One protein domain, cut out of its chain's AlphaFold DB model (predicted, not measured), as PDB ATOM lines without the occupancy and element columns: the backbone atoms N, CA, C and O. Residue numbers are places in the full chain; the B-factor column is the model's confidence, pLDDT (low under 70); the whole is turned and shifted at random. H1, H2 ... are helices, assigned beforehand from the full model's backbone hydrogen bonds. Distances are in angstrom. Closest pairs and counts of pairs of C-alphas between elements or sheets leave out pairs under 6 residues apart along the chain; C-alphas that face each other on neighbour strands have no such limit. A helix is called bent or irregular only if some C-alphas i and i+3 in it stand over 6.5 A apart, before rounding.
ATOM      1  N   ILE A   2     -28.161 -38.801  -9.648       53.44
ATOM      2  CA  ILE A   2     -29.437 -39.397  -9.172       53.44
ATOM      3  C   ILE A   2     -30.094 -40.301 -10.242       53.44
ATOM      4  O   ILE A   2     -30.478 -41.429  -9.951       53.44
ATOM      5  N   PHE A   3     -30.117 -39.858 -11.509       49.56
ATOM      6  CA  PHE A   3     -30.672 -40.616 -12.646       49.56
ATOM      7  C   PHE A   3     -29.946 -41.927 -12.994       49.56
ATOM      8  O   PHE A   3     -30.542 -42.804 -13.615       49.56
ATOM      9  N   ASN A   4     -28.684 -42.086 -12.585       49.81
ATOM     10  CA  ASN A   4     -27.944 -43.322 -12.844       49.81
ATOM     11  C   ASN A   4     -28.211 -44.375 -11.761       49.81
ATOM     12  O   ASN A   4     -28.316 -45.547 -12.098       49.81
ATOM     13  N   GLU A   5     -28.423 -43.975 -10.500       50.12
ATOM     14  CA  GLU A   5     -28.898 -44.868  -9.420       50.12
ATOM     15  C   GLU A   5     -30.315 -45.402  -9.681       50.12
ATOM     16  O   GLU A   5     -30.628 -46.545  -9.356       50.12
ATOM     17  N   LEU A   6     -31.139 -44.586 -10.341       50.19
ATOM     18  CA  LEU A   6     -32.451 -44.929 -10.897       50.19
ATOM     19  C   LEU A   6     -32.420 -46.135 -11.854       50.19
ATOM     20  O   LEU A   6     -33.428 -46.823 -12.012       50.19
ATOM     21  N   LYS A   7     -31.282 -46.390 -12.512       45.53
ATOM     22  CA  LYS A   7     -31.161 -47.358 -13.612       45.53
ATOM     23  C   LYS A   7     -30.566 -48.716 -13.210       45.53
ATOM     24  O   LYS A   7     -30.815 -49.687 -13.915       45.53
ATOM     25  N   THR A   8     -29.791 -48.817 -12.125       47.72
ATOM     26  CA  THR A   8     -28.846 -49.944 -11.913       47.72
ATOM     27  C   THR A   8     -29.248 -51.018 -10.898       47.72
ATOM     28  O   THR A   8     -28.623 -52.074 -10.881       47.72
ATOM     29  N   LYS A   9     -30.291 -50.834 -10.081       51.91
ATOM     30  CA  LYS A   9     -30.818 -51.906  -9.209       51.91
ATOM     31  C   LYS A   9     -32.152 -52.387  -9.761       51.91
ATOM     32  O   LYS A   9     -33.054 -51.567  -9.887       51.91
ATOM     33  N   SER A  10     -32.224 -53.677 -10.125       53.16
ATOM     34  CA  SER A  10     -33.374 -54.398 -10.708       53.16
ATOM     35  C   SER A  10     -34.641 -53.545 -10.828       53.16
ATOM     36  O   SER A  10     -35.295 -53.228  -9.833       53.16
ATOM     37  N   GLY A  11     -34.991 -53.134 -12.052       62.97
ATOM     38  CA  GLY A  11     -35.989 -52.082 -12.284       62.97
ATOM     39  C   GLY A  11     -37.327 -52.274 -11.557       62.97
ATOM     40  O   GLY A  11     -38.020 -51.299 -11.301       62.97
ATOM     41  N   GLN A  12     -37.690 -53.497 -11.159       71.25
ATOM     42  CA  GLN A  12     -38.861 -53.764 -10.323       71.25
ATOM     43  C   GLN A  12     -38.743 -53.241  -8.879       71.25
ATOM     44  O   GLN A  12     -39.702 -52.647  -8.394       71.25
ATOM     45  N   TYR A  13     -37.612 -53.410  -8.184       77.06
ATOM     46  CA  TYR A  13     -37.451 -52.910  -6.808       77.06
ATOM     47  C   TYR A  13     -37.462 -51.379  -6.773       77.06
ATOM     48  O   TYR A  13     -38.151 -50.767  -5.959       77.06
ATOM     49  N   TYR A  14     -36.772 -50.759  -7.729       75.19
ATOM     50  CA  TYR A  14     -36.754 -49.310  -7.862       75.19
ATOM     51  C   TYR A  14     -38.143 -48.736  -8.219       75.19
ATOM     52  O   TYR A  14     -38.589 -47.761  -7.613       75.19
ATOM     53  N   LYS A  15     -38.889 -49.385  -9.128       77.44
ATOM     54  CA  LYS A  15     -40.287 -49.018  -9.433       77.44
ATOM     55  C   LYS A  15     -41.182 -49.065  -8.192       77.44
ATOM     56  O   LYS A  15     -41.989 -48.161  -7.998       77.44
ATOM     57  N   LYS A  16     -41.020 -50.076  -7.333       83.25
ATOM     58  CA  LYS A  16     -41.766 -50.178  -6.066       83.25
ATOM     59  C   LYS A  16     -41.497 -48.982  -5.149       83.25
ATOM     60  O   LYS A  16     -42.438 -48.419  -4.601       83.25
ATOM     61  N   ILE A  17     -40.234 -48.566  -5.026       82.12
ATOM     62  CA  ILE A  17     -39.839 -47.389  -4.235       82.12
ATOM     63  C   ILE A  17     -40.489 -46.112  -4.782       82.12
ATOM     64  O   ILE A  17     -41.074 -45.350  -4.015       82.12
ATOM     65  N   LEU A  18     -40.438 -45.897  -6.100       83.69
ATOM     66  CA  LEU A  18     -41.070 -44.733  -6.730       83.69
ATOM     67  C   LEU A  18     -42.578 -44.669  -6.482       83.69
ATOM     68  O   LEU A  18     -43.099 -43.597  -6.197       83.69
ATOM     69  N   ILE A  19     -43.274 -45.803  -6.575       85.38
ATOM     70  CA  ILE A  19     -44.720 -45.871  -6.330       85.38
ATOM     71  C   ILE A  19     -45.036 -45.464  -4.886       85.38
ATOM     72  O   ILE A  19     -45.927 -44.648  -4.661       85.38
ATOM     73  N   VAL A  20     -44.282 -45.982  -3.910       87.19
ATOM     74  CA  VAL A  20     -44.445 -45.602  -2.496       87.19
ATOM     75  C   VAL A  20     -44.224 -44.102  -2.314       87.19
ATOM     76  O   VAL A  20     -44.991 -43.457  -1.602       87.19
ATOM     77  N   TYR A  21     -43.226 -43.523  -2.981       87.56
ATOM     78  CA  TYR A  21     -43.021 -42.081  -2.940       87.56
ATOM     79  C   TYR A  21     -44.184 -41.304  -3.545       87.56
ATOM     80  O   TYR A  21     -44.685 -40.401  -2.885       87.56
ATOM     81  N   ALA A  22     -44.660 -41.673  -4.734       86.00
ATOM     82  CA  ALA A  22     -45.787 -41.003  -5.380       86.00
ATOM     83  C   ALA A  22     -47.034 -40.968  -4.479       86.00
ATOM     84  O   ALA A  22     -47.654 -39.917  -4.334       86.00
ATOM     85  N   PHE A  23     -47.356 -42.078  -3.803       87.94
ATOM     86  CA  PHE A  23     -48.457 -42.115  -2.833       87.94
ATOM     87  C   PHE A  23     -48.260 -41.144  -1.668       87.94
ATOM     88  O   PHE A  23     -49.196 -40.451  -1.279       87.94
ATOM     89  N   ASN A  24     -47.049 -41.074  -1.121       88.25
ATOM     90  CA  ASN A  24     -46.729 -40.159  -0.028       88.25
ATOM     91  C   ASN A  24     -46.755 -38.684  -0.465       88.25
ATOM     92  O   ASN A  24     -47.242 -37.845   0.288       88.25
ATOM     93  N   PHE A  25     -46.309 -38.367  -1.687       90.56
ATOM     94  CA  PHE A  25     -46.424 -37.020  -2.256       90.56
ATOM     95  C   PHE A  25     -47.884 -36.593  -2.403       90.56
ATOM     96  O   PHE A  25     -48.262 -35.526  -1.922       90.56
ATOM     97  N   MET A  26     -48.717 -37.438  -3.017       89.62
ATOM     98  CA  MET A  26     -50.144 -37.150  -3.189       89.62
ATOM     99  C   MET A  26     -50.855 -36.971  -1.843       89.62
ATOM    100  O   MET A  26     -51.629 -36.032  -1.679       89.62
ATOM    101  N   PHE A  27     -50.553 -37.830  -0.867       90.62
ATOM    102  CA  PHE A  27     -51.096 -37.716   0.485       90.62
ATOM    103  C   PHE A  27     -50.694 -36.403   1.167       90.62
ATOM    104  O   PHE A  27     -51.546 -35.703   1.708       90.62
ATOM    105  N   GLY A  28     -49.416 -36.032   1.092       89.38
ATOM    106  CA  GLY A  28     -48.923 -34.784   1.662       89.38
ATOM    107  C   GLY A  28     -49.597 -33.542   1.072       89.38
ATOM    108  O   GLY A  28     -49.998 -32.651   1.815       89.38
ATOM    109  N   ILE A  29     -49.809 -33.518  -0.248       89.94
ATOM    110  CA  ILE A  29     -50.558 -32.446  -0.922       89.94
ATOM    111  C   ILE A  29     -52.009 -32.402  -0.428       89.94
ATOM    112  O   ILE A  29     -52.513 -31.327  -0.113       89.94
ATOM    113  N   ALA A  30     -52.673 -33.555  -0.308       88.88
ATOM    114  CA  ALA A  30     -54.049 -33.624   0.177       88.88
ATOM    115  C   ALA A  30     -54.198 -33.105   1.619       88.88
ATOM    116  O   ALA A  30     -55.180 -32.424   1.916       88.88
ATOM    117  N   ILE A  31     -53.218 -33.361   2.498       90.19
ATOM    118  CA  ILE A  31     -53.199 -32.780   3.850       90.19
ATOM    119  C   ILE A  31     -53.093 -31.255   3.778       90.19
ATOM    120  O   ILE A  31     -53.859 -30.571   4.451       90.19
ATOM    121  N   VAL A  32     -52.178 -30.716   2.965       90.06
ATOM    122  CA  VAL A  32     -52.031 -29.258   2.813       90.06
ATOM    123  C   VAL A  32     -53.330 -28.644   2.295       90.06
ATOM    124  O   VAL A  32     -53.818 -27.683   2.877       90.06
ATOM    125  N   ILE A  33     -53.953 -29.227   1.270       88.50
ATOM    126  CA  ILE A  33     -55.240 -28.745   0.745       88.50
ATOM    127  C   ILE A  33     -56.323 -28.781   1.832       88.50
ATOM    128  O   ILE A  33     -57.019 -27.790   2.036       88.50
ATOM    129  N   SER A  34     -56.446 -29.895   2.560       88.88
ATOM    130  CA  SER A  34     -57.410 -30.032   3.659       88.88
ATOM    131  C   SER A  34     -57.199 -28.973   4.739       88.88
ATOM    132  O   SER A  34     -58.174 -28.384   5.207       88.88
ATOM    133  N   ALA A  35     -55.939 -28.692   5.084       87.94
ATOM    134  CA  ALA A  35     -55.592 -27.640   6.021       87.94
ATOM    135  C   ALA A  35     -55.999 -26.265   5.480       87.94
ATOM    136  O   ALA A  35     -56.583 -25.488   6.223       87.94
ATOM    137  N   TYR A  36     -55.751 -25.956   4.204       87.88
ATOM    138  CA  TYR A  36     -56.022 -24.631   3.627       87.88
ATOM    139  C   TYR A  36     -57.503 -24.347   3.395       87.88
ATOM    140  O   TYR A  36     -57.920 -23.205   3.548       87.88
ATOM    141  N   MET A  37     -58.292 -25.366   3.062       86.25
ATOM    142  CA  MET A  37     -59.726 -25.207   2.810       86.25
ATOM    143  C   MET A  37     -60.595 -25.354   4.071       86.25
ATOM    144  O   MET A  37     -61.816 -25.321   3.959       86.25
ATOM    145  N   ASP A  38     -59.994 -25.570   5.248       83.44
ATOM    146  CA  ASP A  38     -60.705 -25.823   6.514       83.44
ATOM    147  C   ASP A  38     -61.725 -26.978   6.421       83.44
ATOM    148  O   ASP A  38     -62.745 -27.009   7.109       83.44
ATOM    149  N   TYR A  39     -61.415 -27.981   5.589       87.25
ATOM    150  CA  TYR A  39     -62.197 -29.210   5.443       87.25
ATOM    151  C   TYR A  39     -61.461 -30.386   6.101       87.25
ATOM    152  O   TYR A  39     -60.793 -31.162   5.406       87.25
ATOM    153  N   PRO A  40     -61.589 -30.580   7.429       80.31
ATOM    154  CA  PRO A  40     -60.888 -31.647   8.150       80.31
ATOM    155  C   PRO A  40     -61.300 -33.048   7.677       80.31
ATOM    156  O   PRO A  40     -60.501 -33.984   7.717       80.31
ATOM    157  N   LEU A  41     -62.525 -33.188   7.156       84.62
ATOM    158  CA  LEU A  41     -63.024 -34.438   6.589       84.62
ATOM    159  C   LEU A  41     -62.157 -34.919   5.412       84.62
ATOM    160  O   LEU A  41     -61.882 -36.111   5.312       84.62
ATOM    161  N   ILE A  42     -61.677 -34.007   4.555       85.62
ATOM    162  CA  ILE A  42     -60.818 -34.355   3.411       85.62
ATOM    163  C   ILE A  42     -59.492 -34.937   3.905       85.62
ATOM    164  O   ILE A  42     -59.026 -35.938   3.361       85.62
ATOM    165  N   GLY A  43     -58.906 -34.367   4.959       84.31
ATOM    166  CA  GLY A  43     -57.664 -34.857   5.555       84.31
ATOM    167  C   GLY A  43     -57.833 -36.244   6.171       84.31
ATOM    168  O   GLY A  43     -57.004 -37.127   5.940       84.31
ATOM    169  N   ILE A  44     -58.944 -36.476   6.879       87.44
ATOM    170  CA  ILE A  44     -59.280 -37.789   7.453       87.44
ATOM    171  C   ILE A  44     -59.483 -38.825   6.341       87.44
ATOM    172  O   ILE A  44     -58.825 -39.866   6.352       87.44
ATOM    173  N   VAL A  45     -60.330 -38.538   5.349       88.88
ATOM    174  CA  VAL A  45     -60.599 -39.446   4.220       88.88
ATOM    175  C   VAL A  45     -59.314 -39.754   3.447       88.88
ATOM    176  O   VAL A  45     -59.029 -40.919   3.174       88.88
ATOM    177  N   SER A  46     -58.486 -38.745   3.167       86.75
ATOM    178  CA  SER A  46     -57.197 -38.929   2.484       86.75
ATOM    179  C   SER A  46     -56.232 -39.798   3.297       86.75
ATOM    180  O   SER A  46     -55.517 -40.617   2.721       86.75
ATOM    181  N   SER A  47     -56.245 -39.676   4.628       88.12
ATOM    182  CA  SER A  47     -55.436 -40.509   5.531       88.12
ATOM    183  C   SER A  47     -55.889 -41.968   5.525       88.12
ATOM    184  O   SER A  47     -55.056 -42.873   5.453       88.12
ATOM    185  N   VAL A  48     -57.204 -42.211   5.537       91.88
ATOM    186  CA  VAL A  48     -57.773 -43.565   5.439       91.88
ATOM    187  C   VAL A  48     -57.424 -44.197   4.092       91.88
ATOM    188  O   VAL A  48     -56.931 -45.323   4.058       91.88
ATOM    189  N   ILE A  49     -57.604 -43.468   2.987       90.88
ATOM    190  CA  ILE A  49     -57.260 -43.950   1.642       90.88
ATOM    191  C   ILE A  49     -55.762 -44.266   1.549       90.88
ATOM    192  O   ILE A  49     -55.397 -45.340   1.075       90.88
ATOM    193  N   TRP A  50     -54.889 -43.384   2.045       91.81
ATOM    194  CA  TRP A  50     -53.442 -43.612   2.043       91.81
ATOM    195  C   TRP A  50     -53.050 -44.867   2.834       91.81
ATOM    196  O   TRP A  50     -52.260 -45.674   2.335       91.81
ATOM    197  N   LEU A  51     -53.638 -45.083   4.018       91.12
ATOM    198  CA  LEU A  51     -53.419 -46.300   4.806       91.12
ATOM    199  C   LEU A  51     -53.841 -47.547   4.029       91.12
ATOM    200  O   LEU A  51     -53.055 -48.490   3.924       91.12
ATOM    201  N   VAL A  52     -55.042 -47.549   3.441       92.12
ATOM    202  CA  VAL A  52     -55.536 -48.671   2.625       92.12
ATOM    203  C   VAL A  52     -54.584 -48.944   1.460       92.12
ATOM    204  O   VAL A  52     -54.166 -50.086   1.275       92.12
ATOM    205  N   CYS A  53     -54.153 -47.909   0.731       90.06
ATOM    206  CA  CYS A  53     -53.187 -48.048  -0.358       90.06
ATOM    207  C   CYS A  53     -51.859 -48.651   0.121       90.06
ATOM    208  O   CYS A  53     -51.341 -49.569  -0.519       90.06
ATOM    209  N   LEU A  54     -51.317 -48.197   1.256       87.81
ATOM    210  CA  LEU A  54     -50.091 -48.762   1.824       87.81
ATOM    211  C   LEU A  54     -50.258 -50.224   2.238       87.81
ATOM    212  O   LEU A  54     -49.364 -51.031   1.969       87.81
ATOM    213  N   PHE A  55     -51.383 -50.585   2.855       89.69
ATOM    214  CA  PHE A  55     -51.677 -51.971   3.215       89.69
ATOM    215  C   PHE A  55     -51.816 -52.858   1.977       89.69
ATOM    216  O   PHE A  55     -51.202 -53.925   1.937       89.69
ATOM    217  N   SER A  56     -52.531 -52.413   0.940       88.44
ATOM    218  CA  SER A  56     -52.653 -53.148  -0.326       88.44
ATOM    219  C   SER A  56     -51.295 -53.358  -0.996       88.44
ATOM    220  O   SER A  56     -50.998 -54.454  -1.478       88.44
ATOM    221  N   VAL A  57     -50.439 -52.333  -0.993       86.38
ATOM    222  CA  VAL A  57     -49.076 -52.416  -1.532       86.38
ATOM    223  C   VAL A  57     -48.216 -53.380  -0.710       86.38
ATOM    224  O   VAL A  57     -47.556 -54.250  -1.284       86.38
ATOM    225  N   LYS A  58     -48.257 -53.281   0.626       86.69
ATOM    226  CA  LYS A  58     -47.529 -54.175   1.540       86.69
ATOM    227  C   LYS A  58     -47.950 -55.632   1.346       86.69
ATOM    228  O   LYS A  58     -47.078 -56.487   1.224       86.69
ATOM    229  N   TRP A  59     -49.254 -55.903   1.276       87.56
ATOM    230  CA  TRP A  59     -49.803 -57.242   1.047       87.56
ATOM    231  C   TRP A  59     -49.345 -57.810  -0.297       87.56
ATOM    232  O   TRP A  59     -48.790 -58.904  -0.357       87.56
ATOM    233  N   ARG A  60     -49.484 -57.031  -1.377       86.75
ATOM    234  CA  ARG A  60     -49.118 -57.460  -2.734       86.75
ATOM    235  C   ARG A  60     -47.628 -57.758  -2.892       86.75
ATOM    236  O   ARG A  60     -47.258 -58.572  -3.734       86.75
ATOM    237  N   TRP A  61     -46.760 -57.061  -2.164       85.75
ATOM    238  CA  TRP A  61     -45.308 -57.186  -2.320       85.75
ATOM    239  C   TRP A  61     -44.623 -57.978  -1.205       85.75
ATOM    240  O   TRP A  61     -43.402 -58.107  -1.255       85.75
ATOM    241  N   GLY A  62     -45.376 -58.502  -0.231       84.81
ATOM    242  CA  GLY A  62     -44.832 -59.194   0.944       84.81
ATOM    243  C   GLY A  62     -44.069 -58.274   1.908       84.81
ATOM    244  O   GLY A  62     -43.411 -58.747   2.829       84.81
ATOM    245  N   GLY A  63     -44.129 -56.958   1.694       83.12
ATOM    246  CA  GLY A  63     -43.372 -55.961   2.440       83.12
ATOM    247  C   GLY A  63     -43.280 -54.624   1.707       83.12
ATOM    248  O   GLY A  63     -43.468 -54.540   0.491       83.12
ATOM    249  N   LEU A  64     -42.980 -53.562   2.458       83.38
ATOM    250  CA  LEU A  64     -42.637 -52.265   1.877       83.38
ATOM    251  C   LEU A  64     -41.136 -52.232   1.563       83.38
ATOM    252  O   LEU A  64     -40.338 -52.733   2.360       83.38
ATOM    253  N   PRO A  65     -40.727 -51.662   0.419       81.62
ATOM    254  CA  PRO A  65     -39.315 -51.520   0.109       81.62
ATOM    255  C   PRO A  65     -38.649 -50.556   1.103       81.62
ATOM    256  O   PRO A  65     -39.208 -49.508   1.420       81.62
ATOM    257  N   ASP A  66     -37.447 -50.891   1.581       82.12
ATOM    258  CA  ASP A  66     -36.664 -49.980   2.425       82.12
ATOM    259  C   ASP A  66     -36.180 -48.770   1.614       82.12
ATOM    260  O   ASP A  66     -35.285 -48.863   0.771       82.12
ATOM    261  N   THR A  67     -36.797 -47.618   1.862       80.19
ATOM    262  CA  THR A  67     -36.526 -46.371   1.143       80.19
ATOM    263  C   THR A  67     -35.429 -45.531   1.797       80.19
ATOM    264  O   THR A  67     -34.834 -44.684   1.127       80.19
ATOM    265  N   ARG A  68     -35.089 -45.788   3.068       78.25
ATOM    266  CA  ARG A  68     -34.259 -44.904   3.913       78.25
ATOM    267  C   ARG A  68     -32.834 -44.706   3.411       78.25
ATOM    268  O   ARG A  68     -32.245 -43.652   3.616       78.25
ATOM    269  N   LYS A  69     -32.281 -45.713   2.734       78.50
ATOM    270  CA  LYS A  69     -30.908 -45.684   2.201       78.50
ATOM    271  C   LYS A  69     -30.808 -45.049   0.810       78.50
ATOM    272  O   LYS A  69     -29.728 -45.030   0.227       78.50
ATOM    273  N   THR A  70     -31.917 -44.575   0.241       80.31
ATOM    274  CA  THR A  70     -31.905 -43.961  -1.092       80.31
ATOM    275  C   THR A  70     -31.546 -42.481  -1.008       80.31
ATOM    276  O   THR A  70     -32.064 -41.760  -0.157       80.31
ATOM    277  N   LYS A  71     -30.717 -41.991  -1.941       81.06
ATOM    278  CA  LYS A  71     -30.443 -40.549  -2.073       81.06
ATOM    279  C   LYS A  71     -31.727 -39.752  -2.307       81.06
ATOM    280  O   LYS A  71     -31.878 -38.659  -1.780       81.06
ATOM    281  N   PHE A  72     -32.690 -40.330  -3.026       79.88
ATOM    282  CA  PHE A  72     -34.014 -39.733  -3.203       79.88
ATOM    283  C   PHE A  72     -34.713 -39.456  -1.859       79.88
ATOM    284  O   PHE A  72     -35.301 -38.392  -1.681       79.88
ATOM    285  N   HIS A  73     -34.610 -40.370  -0.887       84.69
ATOM    286  CA  HIS A  73     -35.168 -40.159   0.450       84.69
ATOM    287  C   HIS A  73     -34.562 -38.930   1.129       84.69
ATOM    288  O   HIS A  73     -35.274 -38.060   1.621       84.69
ATOM    289  N   GLN A  74     -33.230 -38.868   1.125       86.88
ATOM    290  CA  GLN A  74     -32.464 -37.850   1.833       86.88
ATOM    291  C   GLN A  74     -32.623 -36.464   1.207       86.88
ATOM    292  O   GLN A  74     -32.825 -35.492   1.924       86.88
ATOM    293  N   PHE A  75     -32.566 -36.377  -0.122       87.06
ATOM    294  CA  PHE A  75     -32.503 -35.095  -0.826       87.06
ATOM    295  C   PHE A  75     -33.844 -34.589  -1.352       87.06
ATOM    296  O   PHE A  75     -33.932 -33.423  -1.718       87.06
ATOM    297  N   ILE A  76     -34.875 -35.434  -1.434       86.38
ATOM    298  CA  ILE A  76     -36.172 -35.040  -2.006       86.38
ATOM    299  C   ILE A  76     -37.292 -35.301  -1.006       86.38
ATOM    300  O   ILE A  76     -38.053 -34.394  -0.684       86.38
ATOM    301  N   PHE A  77     -37.380 -36.520  -0.476       84.44
ATOM    302  CA  PHE A  77     -38.494 -36.896   0.392       84.44
ATOM    303  C   PHE A  77     -38.481 -36.148   1.729       84.44
ATOM    304  O   PHE A  77     -39.486 -35.553   2.092       84.44
ATOM    305  N   ILE A  78     -37.350 -36.118   2.441       88.31
ATOM    306  CA  ILE A  78     -37.238 -35.392   3.718       88.31
ATOM    307  C   ILE A  78     -37.541 -33.889   3.550       88.31
ATOM    308  O   ILE A  78     -38.417 -33.394   4.264       88.31
ATOM    309  N   PRO A  79     -36.917 -33.164   2.595       91.12
ATOM    310  CA  PRO A  79     -37.258 -31.763   2.345       91.12
ATOM    311  C   PRO A  79     -38.734 -31.545   2.011       91.12
ATOM    312  O   PRO A  79     -39.321 -30.566   2.457       91.12
ATOM    313  N   PHE A  80     -39.363 -32.467   1.281       90.69
ATOM    314  CA  PHE A  80     -40.783 -32.370   0.958       90.69
ATOM    315  C   PHE A  80     -41.691 -32.400   2.198       90.69
ATOM    316  O   PHE A  80     -42.590 -31.567   2.305       90.69
ATOM    317  N   TYR A  81     -41.448 -33.290   3.170       88.94
ATOM    318  CA  TYR A  81     -42.210 -33.264   4.432       88.94
ATOM    319  C   TYR A  81     -41.950 -32.005   5.242       88.94
ATOM    320  O   TYR A  81     -42.862 -31.508   5.896       88.94
ATOM    321  N   PHE A  82     -40.725 -31.485   5.186       92.94
ATOM    322  CA  PHE A  82     -40.402 -30.213   5.815       92.94
ATOM    323  C   PHE A  82     -41.237 -29.086   5.194       92.94
ATOM    324  O   PHE A  82     -41.884 -28.342   5.920       92.94
ATOM    325  N   ILE A  83     -41.334 -29.024   3.863       92.31
ATOM    326  CA  ILE A  83     -42.203 -28.063   3.166       92.31
ATOM    327  C   ILE A  83     -43.662 -28.227   3.605       92.31
ATOM    328  O   ILE A  83     -44.283 -27.237   3.965       92.31
ATOM    329  N   ILE A  84     -44.203 -29.450   3.644       92.00
ATOM    330  CA  ILE A  84     -45.582 -29.690   4.115       92.00
ATOM    331  C   ILE A  84     -45.784 -29.166   5.535       92.00
ATOM    332  O   ILE A  84     -46.766 -28.475   5.802       92.00
ATOM    333  N   PHE A  85     -44.861 -29.491   6.439       91.94
ATOM    334  CA  PHE A  85     -44.926 -29.069   7.831       91.94
ATOM    335  C   PHE A  85     -44.953 -27.541   7.950       91.94
ATOM    336  O   PHE A  85     -45.835 -26.999   8.614       91.94
ATOM    337  N   PHE A  86     -44.053 -26.845   7.248       93.44
ATOM    338  CA  PHE A  86     -44.028 -25.380   7.214       93.44
ATOM    339  C   PHE A  86     -45.293 -24.795   6.580       93.44
ATOM    340  O   PHE A  86     -45.858 -23.851   7.124       93.44
ATOM    341  N   SER A  87     -45.785 -25.374   5.483       90.94
ATOM    342  CA  SER A  87     -47.005 -24.912   4.814       90.94
ATOM    343  C   SER A  87     -48.233 -24.970   5.719       90.94
ATOM    344  O   SER A  87     -49.099 -24.106   5.605       90.94
ATOM    345  N   ILE A  88     -48.320 -25.971   6.601       90.44
ATOM    346  CA  ILE A  88     -49.416 -26.105   7.571       90.44
ATOM    347  C   ILE A  88     -49.205 -25.160   8.757       90.44
ATOM    348  O   ILE A  88     -50.139 -24.457   9.138       90.44
ATOM    349  N   LEU A  89     -47.994 -25.124   9.327       93.25
ATOM    350  CA  LEU A  89     -47.677 -24.306  10.502       93.25
ATOM    351  C   LEU A  89     -47.883 -22.811  10.234       93.25
ATOM    352  O   LEU A  89     -48.447 -22.117  11.070       93.25
ATOM    353  N   PHE A  90     -47.472 -22.345   9.054       92.12
ATOM    354  CA  PHE A  90     -47.563 -20.946   8.632       92.12
ATOM    355  C   PHE A  90     -48.736 -20.693   7.670       92.12
ATOM    356  O   PHE A  90     -48.680 -19.793   6.829       92.12
ATOM    357  N   LYS A  91     -49.803 -21.511   7.740       88.75
ATOM    358  CA  LYS A  91     -50.986 -21.379   6.865       88.75
ATOM    359  C   LYS A  91     -51.532 -19.946   6.874       88.75
ATOM    360  O   LYS A  91     -51.859 -19.416   5.814       88.75
ATOM    361  N   GLY A  92     -51.657 -19.333   8.052       88.44
ATOM    362  CA  GLY A  92     -52.249 -18.000   8.205       88.44
ATOM    363  C   GLY A  92     -51.427 -16.911   7.520       88.44
ATOM    364  O   GLY A  92     -51.966 -16.088   6.782       88.44
ATOM    365  N   GLU A  93     -50.113 -16.943   7.709       91.50
ATOM    366  CA  GLU A  93     -49.157 -16.011   7.118       91.50
ATOM    367  C   GLU A  93     -49.094 -16.167   5.599       91.50
ATOM    368  O   GLU A  93     -49.085 -15.169   4.881       91.50
ATOM    369  N   ILE A  94     -49.104 -17.406   5.098       88.50
ATOM    370  CA  ILE A  94     -49.104 -17.694   3.659       88.50
ATOM    371  C   ILE A  94     -50.398 -17.189   3.013       88.50
ATOM    372  O   ILE A  94     -50.340 -16.503   1.993       88.50
ATOM    373  N   LEU A  95     -51.561 -17.461   3.613       88.06
ATOM    374  CA  LEU A  95     -52.846 -16.951   3.120       88.06
ATOM    375  C   LEU A  95     -52.898 -15.417   3.139       88.06
ATOM    376  O   LEU A  95     -53.334 -14.809   2.162       88.06
ATOM    377  N   SER A  96     -52.407 -14.789   4.213       90.44
ATOM    378  CA  SER A  96     -52.322 -13.328   4.335       90.44
ATOM    379  C   SER A  96     -51.337 -12.697   3.347       90.44
ATOM    380  O   SER A  96     -51.515 -11.549   2.944       90.44
ATOM    381  N   PHE A  97     -50.281 -13.414   2.963       90.31
ATOM    382  CA  PHE A  97     -49.352 -12.971   1.929       90.31
ATOM    383  C   PHE A  97     -49.981 -13.057   0.535       90.31
ATOM    384  O   PHE A  97     -49.885 -12.098  -0.225       90.31
ATOM    385  N   ILE A  98     -50.652 -14.168   0.213       86.19
ATOM    386  CA  ILE A  98     -51.300 -14.374  -1.090       86.19
ATOM    387  C   ILE A  98     -52.423 -13.356  -1.315       86.19
ATOM    388  O   ILE A  98     -52.541 -12.842  -2.419       86.19
ATOM    389  N   SER A  99     -53.202 -13.005  -0.287       83.56
ATOM    390  CA  SER A  99     -54.306 -12.039  -0.416       83.56
ATOM    391  C   SER A  99     -53.877 -10.594  -0.709       83.56
ATOM    392  O   SER A  99     -54.736  -9.739  -0.921       83.56
ATOM    393  N   LYS A 100     -52.571 -10.295  -0.686       84.75
ATOM    394  CA  LYS A 100     -52.016  -8.980  -1.048       84.75
ATOM    395  C   LYS A 100     -51.768  -8.815  -2.554       84.75
ATOM    396  O   LYS A 100     -51.414  -7.709  -2.958       84.75
TER     397      LYS A 100
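What this domain is: This is residues 2 to 100 of the 101 residues of an uncharacterized protein of Seinonella peptonophila (UniProt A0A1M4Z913). Three long helices lie side by side in a flat layer, H2 in the middle between H3 and H4, with short H1 and H5 at opposite ends. The printed part has 99 residues with five named helices, H1 to H5 in order, and no named strand: all helix. It is loose, with a radius of gyration of the C-alphas of 16.1 A and spans of 49 by 29 by 16 A.

Where its parts are: Find C-alpha 2 at (-29.437, -39.397, -9.172), where H1, residues 2 to 8, begins. H2, residues 11 to 36, runs 37.5 A; H3, residues 40 to 61, 31.7 A; H4, residues 71 to 89, 26.8 A, only just irregular, with C-alphas 75 and 78 6.6 A apart. H5, residues 91 to 98, ends at (-51.300, -14.374, -1.090).

How they stand to each other: H1 is close to H2 but not clearly touching; their closest C-alphas, Leu 6 and Tyr 14, are 6.8 A apart. H2 and H3, a hairpin, touch at C-alphas 34 and 43, 5.2 A, opposite ways at a shallow 10 degrees. H4 touches H2 at C-alphas 88 and 32, 6.3 A, the same way at a shallow 9 degrees. H3 and H4 are apart. H5 is about perpendicular to H4, 86 degrees. In H2, H3 and H5 every O i to N i+4 pair is within hydrogen-bond range; in H4 13 of 15, in H1 1 of 3, beside 2 of 4 O i to N i+3 pairs.

The domain as a whole: C-alphas 62 and 100 are farthest apart, 50.8 A. There is no cut and no long link; residues 2 to 11 are under pLDDT 70.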